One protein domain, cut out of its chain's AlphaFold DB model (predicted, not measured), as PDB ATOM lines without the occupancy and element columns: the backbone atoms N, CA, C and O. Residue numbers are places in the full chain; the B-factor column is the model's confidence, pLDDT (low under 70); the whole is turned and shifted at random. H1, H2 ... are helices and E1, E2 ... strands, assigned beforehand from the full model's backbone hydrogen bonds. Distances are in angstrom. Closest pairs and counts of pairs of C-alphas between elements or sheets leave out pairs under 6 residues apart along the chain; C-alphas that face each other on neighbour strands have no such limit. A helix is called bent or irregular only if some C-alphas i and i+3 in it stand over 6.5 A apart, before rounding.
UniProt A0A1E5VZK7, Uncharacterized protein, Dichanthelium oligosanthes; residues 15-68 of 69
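This is residues 15 to 68 of the 69 residues of an uncharacterized protein of Dichanthelium oligosanthes (UniProt A0A1E5VZK7). A two-stranded hairpin, E1 and E2, leads into a short helix, H1, at one end of a rod-like outline; from there a long stretch with no named element, residues 43 to 60, turns back, passes the hairpin and leads to a second short helix, H2, residues 61 to 66, which sticks out at the other end, two residues before the printed part ends at residue 68. The body is thin, and residues 34 to 40, 43 to 48 and 59 to 68 stand free of it. The printed part has 54 residues, with the named elements in the order E1, E2, H1, H2 and a sheet of order E1 - E2, antiparallel. The class is mixed, helices and strands, though under half of the residues, 25 of 54, are in named elements. The whole is loose, with a radius of gyration of the C-alphas of 14.4 A and spans of 46 by 20 by 19 A.

Strand E2 is residues 27 to 32, 16.6 A from first to last C-alpha. Its neighbour E1 is residues 15 to 19, 13.5 A long, and begins with C-alpha 15 at (45.978, 28.992, 24.900). Helix H1 is residues 35 to 42, 10.4 A long, with C-alpha 35 at (58.573, 26.743, 18.379). Helix H2 is residues 61 to 66, 8.8 A long, and ends with C-alpha 66 at (26.976, 24.102, -3.974).

E1 and E2 form a hairpin of antiparallel strands, with 162 degrees between their N-to-C directions. The C-alphas of Val 15 and Ala 31 face each other at 4.4 A, and those of Pro 19 and Trp 27 at 4.5 A. N of Lys 16 and O of Ser 30 are within hydrogen-bond range at 2.8 A, as are N of Met 28 and O of Phe 18 at 2.8 A. A tight link of 2 residues joins E2 to H1. H1 is apart from E1. H2 is apart from E1, from E2 and from H1. In H1 and H2 every O i to N i+4 pair is within hydrogen-bond range, and neither helix is bent.

The C-alphas of Gln 36 and Arg 68 are the two farthest apart, at 45.7 A. Without the stretches that stand free, the body of 31 residues spans 27 by 17 by 11 A. The printed part has no cut. The link from H1 to H2, residues 43 to 60, is long, while the link from E1 to E2, with 7 residues, is short. The mean pLDDT of the printed part is 80.8; it is under 70 at residue 23 and at residues 61 to 68, and H2 has a mean of 56.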
ATOM      1  N   VAL A  15      46.913  30.028  25.352       89.44
ATOM      2  CA  VAL A  15      45.978  28.992  24.900       89.44
ATOM      3  C   VAL A  15      44.550  29.499  25.051       89.44
ATOM      4  O   VAL A  15      44.151  29.954  26.121       89.44
ATOM      5  N   LYS A  16      43.777  29.408  23.971       91.56
ATOM      6  CA  LYS A  16      42.323  29.569  23.960       91.56
ATOM      7  C   LYS A  16      41.690  28.219  23.697       91.56
ATOM      8  O   LYS A  16      42.076  27.536  22.753       91.56
ATOM      9  N   ILE A  17      40.689  27.886  24.494       91.12
ATOM     10  CA  ILE A  17      39.902  26.669  24.342       91.12
ATOM     11  C   ILE A  17      38.458  27.102  24.122       91.12
ATOM     12  O   ILE A  17      37.958  27.970  24.841       91.12
ATOM     13  N   PHE A  18      37.809  26.550  23.109       88.50
ATOM     14  CA  PHE A  18      36.425  26.861  22.784       88.50
ATOM     15  C   PHE A  18      35.691  25.596  22.336       88.50
ATOM     16  O   PHE A  18      36.313  24.712  21.741       88.50
ATOM     17  N   PRO A  19      34.388  25.472  22.639       86.50
ATOM     18  CA  PRO A  19      33.601  24.341  22.172       86.50
ATOM     19  C   PRO A  19      33.569  24.338  20.643       86.50
ATOM     20  O   PRO A  19      33.449  25.394  20.009       86.50
ATOM     21  N   ARG A  20      33.685  23.152  20.046       82.19
ATOM     22  CA  ARG A  20      33.525  23.003  18.605       82.19
ATOM     23  C   ARG A  20      32.063  23.304  18.219       82.19
ATOM     24  O   ARG A  20      31.142  22.805  18.865       82.19
ATOM     25  N   PRO A  21      31.825  24.035  17.117       75.38
ATOM     26  CA  PRO A  21      30.509  24.071  16.484       75.38
ATOM     27  C   PRO A  21      30.130  22.674  15.955       75.38
ATOM     28  O   PRO A  21      30.838  22.134  15.106       75.38
ATOM     29  N   GLY A  22      29.035  22.079  16.439       75.00
ATOM     30  CA  GLY A  22      28.562  20.772  15.942       75.00
ATOM     31  C   GLY A  22      28.036  19.771  16.976       75.00
ATOM     32  O   GLY A  22      27.709  18.662  16.582       75.00
ATOM     33  N   ASP A  23      27.938  20.147  18.257       67.50
ATOM     34  CA  ASP A  23      27.320  19.361  19.352       67.50
ATOM     35  C   ASP A  23      27.867  17.932  19.565       67.50
ATOM     36  O   ASP A  23      27.235  17.083  20.182       67.50
ATOM     37  N   ASP A  24      29.085  17.652  19.101       81.50
ATOM     38  CA  ASP A  24      29.759  16.361  19.298       81.50
ATOM     39  C   ASP A  24      30.547  16.287  20.620       81.50
ATOM     40  O   ASP A  24      31.267  15.322  20.880       81.50
ATOM     41  N   GLY A  25      30.436  17.323  21.458       81.75
ATOM     42  CA  GLY A  25      31.148  17.448  22.730       81.75
ATOM     43  C   GLY A  25      32.657  17.683  22.595       81.75
ATOM     44  O   GLY A  25      33.360  17.699  23.611       81.75
ATOM     45  N   SER A  26      33.176  17.875  21.378       83.31
ATOM     46  CA  SER A  26      34.597  18.128  21.152       83.31
ATOM     47  C   SER A  26      34.972  19.606  21.326       83.31
ATOM     48  O   SER A  26      34.140  20.518  21.329       83.31
ATOM     49  N   TRP A  27      36.269  19.847  21.512       86.88
ATOM     50  CA  TRP A  27      36.823  21.166  21.804       86.88
ATOM     51  C   TRP A  27      37.865  21.531  20.753       86.88
ATOM     52  O   TRP A  27      38.583  20.677  20.234       86.88
ATOM     53  N   MET A  28      37.959  22.820  20.453       89.06
ATOM     54  CA  MET A  28      39.021  23.394  19.643       89.06
ATOM     55  C   MET A  28      39.985  24.160  20.542       89.06
ATOM     56  O   MET A  28      39.579  24.878  21.460       89.06
ATOM     57  N   VAL A  29      41.276  24.009  20.256       90.44
ATOM     58  CA  VAL A  29      42.356  24.667  20.987       90.44
ATOM     59  C   VAL A  29      43.159  25.514  20.011       90.44
ATOM     60  O   VAL A  29      43.639  25.020  18.996       90.44
ATOM     61  N   SER A  30      43.310  26.801  20.318       89.06
ATOM     62  CA  SER A  30      44.220  27.709  19.622       89.06
ATOM     63  C   SER A  30      45.349  28.070  20.572       89.06
ATOM     64  O   SER A  30      45.107  28.666  21.623       89.06
ATOM     65  N   ALA A  31      46.573  27.687  20.219       89.50
ATOM     66  CA  ALA A  31      47.749  27.883  21.051       89.50
ATOM     67  C   ALA A  31      48.801  28.723  20.320       89.50
ATOM     68  O   ALA A  31      49.114  28.484  19.158       89.50
ATOM     69  N   MET A  32      49.362  29.705  21.019       87.56
ATOM     70  CA  MET A  32      50.514  30.488  20.593       87.56
ATOM     71  C   MET A  32      51.640  30.174  21.573       87.56
ATOM     72  O   MET A  32      51.662  30.675  22.696       87.56
ATOM     73  N   VAL A  33      52.522  29.263  21.177       87.38
ATOM     74  CA  VAL A  33      53.615  28.733  22.002       87.38
ATOM     75  C   VAL A  33      54.952  28.964  21.305       87.38
ATOM     76  O   VAL A  33      54.994  29.318  20.127       87.38
ATOM     77  N   TRP A  34      56.059  28.784  22.022       84.19
ATOM     78  CA  TRP A  34      57.373  28.861  21.389       84.19
ATOM     79  C   TRP A  34      57.610  27.646  20.468       84.19
ATOM     80  O   TRP A  34      57.069  26.568  20.733       84.19
ATOM     81  N   PRO A  35      58.443  27.772  19.417       86.12
ATOM     82  CA  PRO A  35      58.573  26.743  18.379       86.12
ATOM     83  C   PRO A  35      58.970  25.351  18.884       86.12
ATOM     84  O   PRO A  35      58.476  24.356  18.374       86.12
ATOM     85  N   GLN A  36      59.829  25.262  19.904       87.50
ATOM     86  CA  GLN A  36      60.238  23.964  20.457       87.50
ATOM     87  C   GLN A  36      59.086  23.247  21.173       87.50
ATOM     88  O   GLN A  36      59.012  22.025  21.106       87.50
ATOM     89  N   LEU A  37      58.176  23.981  21.827       86.69
ATOM     90  CA  LEU A  37      56.979  23.380  22.416       86.69
ATOM     91  C   LEU A  37      55.978  22.979  21.336       86.69
ATOM     92  O   LEU A  37      55.408  21.904  21.441       86.69
ATOM     93  N   ALA A  38      55.798  23.792  20.290       87.25
ATOM     94  CA  ALA A  38      54.978  23.388  19.144       87.25
ATOM     95  C   ALA A  38      55.485  22.065  18.548       87.25
ATOM     96  O   ALA A  38      54.718  21.114  18.452       87.25
ATOM     97  N   ALA A  39      56.792  21.966  18.283       88.50
ATOM     98  CA  ALA A  39      57.405  20.751  17.755       88.50
ATOM     99  C   ALA A  39      57.211  19.540  18.684       88.50
ATOM    100  O   ALA A  39      56.895  18.457  18.207       88.50
ATOM    101  N   ALA A  40      57.352  19.721  20.003       89.56
ATOM    102  CA  ALA A  40      57.132  18.647  20.971       89.56
ATOM    103  C   ALA A  40      55.668  18.173  21.011       89.56
ATOM    104  O   ALA A  40      55.424  16.974  21.117       89.56
ATOM    105  N   LEU A  41      54.704  19.097  20.909       88.38
ATOM    106  CA  LEU A  41      53.274  18.774  20.843       88.38
ATOM    107  C   LEU A  41      52.904  18.067  19.530       88.38
ATOM    108  O   LEU A  41      52.043  17.194  19.534       88.38
ATOM    109  N   GLU A  42      53.543  18.441  18.421       87.94
ATOM    110  CA  GLU A  42      53.326  17.844  17.097       87.94
ATOM    111  C   GLU A  42      53.970  16.456  16.959       87.94
ATOM    112  O   GLU A  42      53.452  15.619  16.225       87.94
ATOM    113  N   SER A  43      55.081  16.202  17.660       89.94
ATOM    114  CA  SER A  43      55.777  14.906  17.649       89.94
ATOM    115  C   SER A  43      55.247  13.895  18.670       89.94
ATOM    116  O   SER A  43      55.797  12.802  18.782       89.94
ATOM    117  N   ASP A  44      54.251  14.276  19.469       92.94
ATOM    118  CA  ASP A  44      53.697  13.441  20.534       92.94
ATOM    119  C   ASP A  44      53.054  12.168  19.951       92.94
ATOM    120  O   ASP A  44      52.122  12.251  19.153       92.94
ATOM    121  N   GLU A  45      53.525  10.977  20.345       92.00
ATOM    122  CA  GLU A  45      53.037   9.697  19.792       92.00
ATOM    123  C   GLU A  45      51.526   9.468  19.985       92.00
ATOM    124  O   GLU A  45      50.870   8.986  19.056       92.00
ATOM    125  N   PRO A  46      50.914   9.830  21.130       91.38
ATOM    126  CA  PRO A  46      49.464   9.800  21.287       91.38
ATOM    127  C   PRO A  46      48.705  10.777  20.374       91.38
ATOM    128  O   PRO A  46      47.487  10.639  20.243       91.38
ATOM    129  N   HIS A  47      49.386  11.753  19.758       86.56
ATOM    130  CA  HIS A  47      48.803  12.820  18.936       86.56
ATOM    131  C   HIS A  47      47.589  13.470  19.619       86.56
ATOM    132  O   HIS A  47      46.507  13.588  19.027       86.56
ATOM    133  N   VAL A  48      47.753  13.860  20.894       87.81
ATOM    134  CA  VAL A  48      46.669  14.436  21.714       87.81
ATOM    135  C   VAL A  48      46.038  15.644  21.019       87.81
ATOM    136  O   VAL A  48      44.813  15.775  20.982       87.81
ATOM    137  N   PHE A  49      46.865  16.506  20.426       86.12
ATOM    138  CA  PHE A  49      46.402  17.607  19.592       86.12
ATOM    139  C   PHE A  49      46.387  17.188  18.129       86.12
ATOM    140  O   PHE A  49      47.423  16.927  17.523       86.12
ATOM    141  N   ARG A  50      45.192  17.170  17.541       85.44
ATOM    142  CA  ARG A  50      45.018  16.943  16.108       85.44
ATOM    143  C   ARG A  50      44.957  18.283  15.376       85.44
ATOM    144  O   ARG A  50      44.292  19.199  15.870       85.44
ATOM    145  N   PRO A  51      45.606  18.416  14.208       84.38
ATOM    146  CA  PRO A  51      45.525  19.635  13.420       84.38
ATOM    147  C   PRO A  51      44.078  19.907  13.006       84.38
ATOM    148  O   PRO A  51      43.326  18.999  12.649       84.38
ATOM    149  N   VAL A  52      43.690  21.180  13.036       85.62
ATOM    150  CA  VAL A  52      42.391  21.617  12.520       85.62
ATOM    151  C   VAL A  52      42.455  21.578  10.998       85.62
ATOM    152  O   VAL A  52      43.128  22.403  10.381       85.62
ATOM    153  N   THR A  53      41.765  20.617  10.389       85.12
ATOM    154  CA  THR A  53      41.670  20.502   8.930       85.12
ATOM    155  C   THR A  53      40.384  21.138   8.404       85.12
ATOM    156  O   THR A  53      39.437  21.393   9.153       85.12
ATOM    157  N   ALA A  54      40.319  21.396   7.098       84.44
ATOM    158  CA  ALA A  54      39.104  21.918   6.481       84.44
ATOM    159  C   ALA A  54      37.950  20.890   6.512       84.44
ATOM    160  O   ALA A  54      36.794  21.295   6.635       84.44
ATOM    161  N   GLU A  55      38.242  19.583   6.513       82.12
ATOM    162  CA  GLU A  55      37.258  18.515   6.764       82.12
ATOM    163  C   GLU A  55      36.723  18.622   8.187       82.12
ATOM    164  O   GLU A  55      35.511  18.604   8.395       82.12
ATOM    165  N   TYR A  56      37.617  18.812   9.166       76.88
ATOM    166  CA  TYR A  56      37.221  19.010  10.554       76.88
ATOM    167  C   TYR A  56      36.322  20.243  10.703       76.88
ATOM    168  O   TYR A  56      35.380  20.207  11.483       76.88
ATOM    169  N   LEU A  57      36.538  21.302   9.923       79.00
ATOM    170  CA  LEU A  57      35.693  22.502   9.917       79.00
ATOM    171  C   LEU A  57      34.413  22.380   9.062       79.00
ATOM    172  O   LEU A  57      33.657  23.346   8.986       79.00
ATOM    173  N   GLY A  58      34.159  21.238   8.414       78.12
ATOM    174  CA  GLY A  58      32.991  21.041   7.544       78.12
ATOM    175  C   GLY A  58      33.045  21.831   6.228       78.12
ATOM    176  O   GLY A  58      32.032  21.993   5.552       78.12
ATOM    177  N   LEU A  59      34.219  22.332   5.833       80.44
ATOM    178  CA  LEU A  59      34.367  23.204   4.663       80.44
ATOM    179  C   LEU A  59      34.309  22.442   3.330       80.44
ATOM    180  O   LEU A  59      34.018  23.047   2.301       80.44
ATOM    181  N   PHE A  60      34.534  21.126   3.336       71.44
ATOM    182  CA  PHE A  60      34.407  20.291   2.133       71.44
ATOM    183  C   PHE A  60      32.975  19.811   1.861       71.44
ATOM    184  O   PHE A  60      32.656  19.479   0.721       71.44
ATOM    185  N   ASP A  61      32.082  19.867   2.853       60.62
ATOM    186  CA  ASP A  61      30.653  19.567   2.663       60.62
ATOM    187  C   ASP A  61      29.946  20.676   1.856       60.62
ATOM    188  O   ASP A  61      29.022  20.438   1.073       60.62
ATOM    189  N   LEU A  62      30.463  21.909   1.934       57.28
ATOM    190  CA  LEU A  62      29.968  23.043   1.151       57.28
ATOM    191  C   LEU A  62      30.105  22.828  -0.364       57.28
ATOM    192  O   LEU A  62      29.260  23.319  -1.109       57.28
ATOM    193  N   GLN A  63      31.109  22.085  -0.848       54.50
ATOM    194  CA  GLN A  63      31.237  21.780  -2.281       54.50
ATOM    195  C   GLN A  63      30.157  20.806  -2.775       54.50
ATOM    196  O   GLN A  63      29.681  20.956  -3.904       54.50
ATOM    197  N   ALA A  64      29.722  19.857  -1.940       54.59
ATOM    198  CA  ALA A  64      28.617  18.949  -2.251       54.59
ATOM    199  C   ALA A  64      27.250  19.657  -2.185       54.59
ATOM    200  O   ALA A  64      26.337  19.309  -2.934       54.59
ATOM    201  N   GLN A  65      27.113  20.686  -1.341       53.62
ATOM    202  CA  GLN A  65      25.907  21.518  -1.271       53.62
ATOM    203  C   GLN A  65      25.809  22.539  -2.421       53.62
ATOM    204  O   GLN A  65      24.716  22.781  -2.930       53.62
ATOM    205  N   ARG A  66      26.934  23.115  -2.871       54.00
ATOM    206  CA  ARG A  66      26.976  24.102  -3.974       54.00
ATOM    207  C   ARG A  66      26.822  23.501  -5.369       54.00
ATOM    208  O   ARG A  66      26.551  24.240  -6.301       54.00
ATOM    209  N   SER A  67      27.034  22.195  -5.515       54.62
ATOM    210  CA  SER A  67      26.864  21.456  -6.778       54.62
ATOM    211  C   SER A  67      25.449  20.887  -6.963       54.62
ATOM    212  O   SER A  67      25.173  20.256  -7.980       54.62
ATOM    213  N   ARG A  68      24.555  21.107  -5.988       57.06
ATOM    214  CA  ARG A  68      23.134  20.710  -6.016       57.06
ATOM    215  C   ARG A  68      22.169  21.891  -6.227       57.06
ATOM    216  O   ARG A  68      20.961  21.694  -6.122       57.06
TER     217      ARG A  68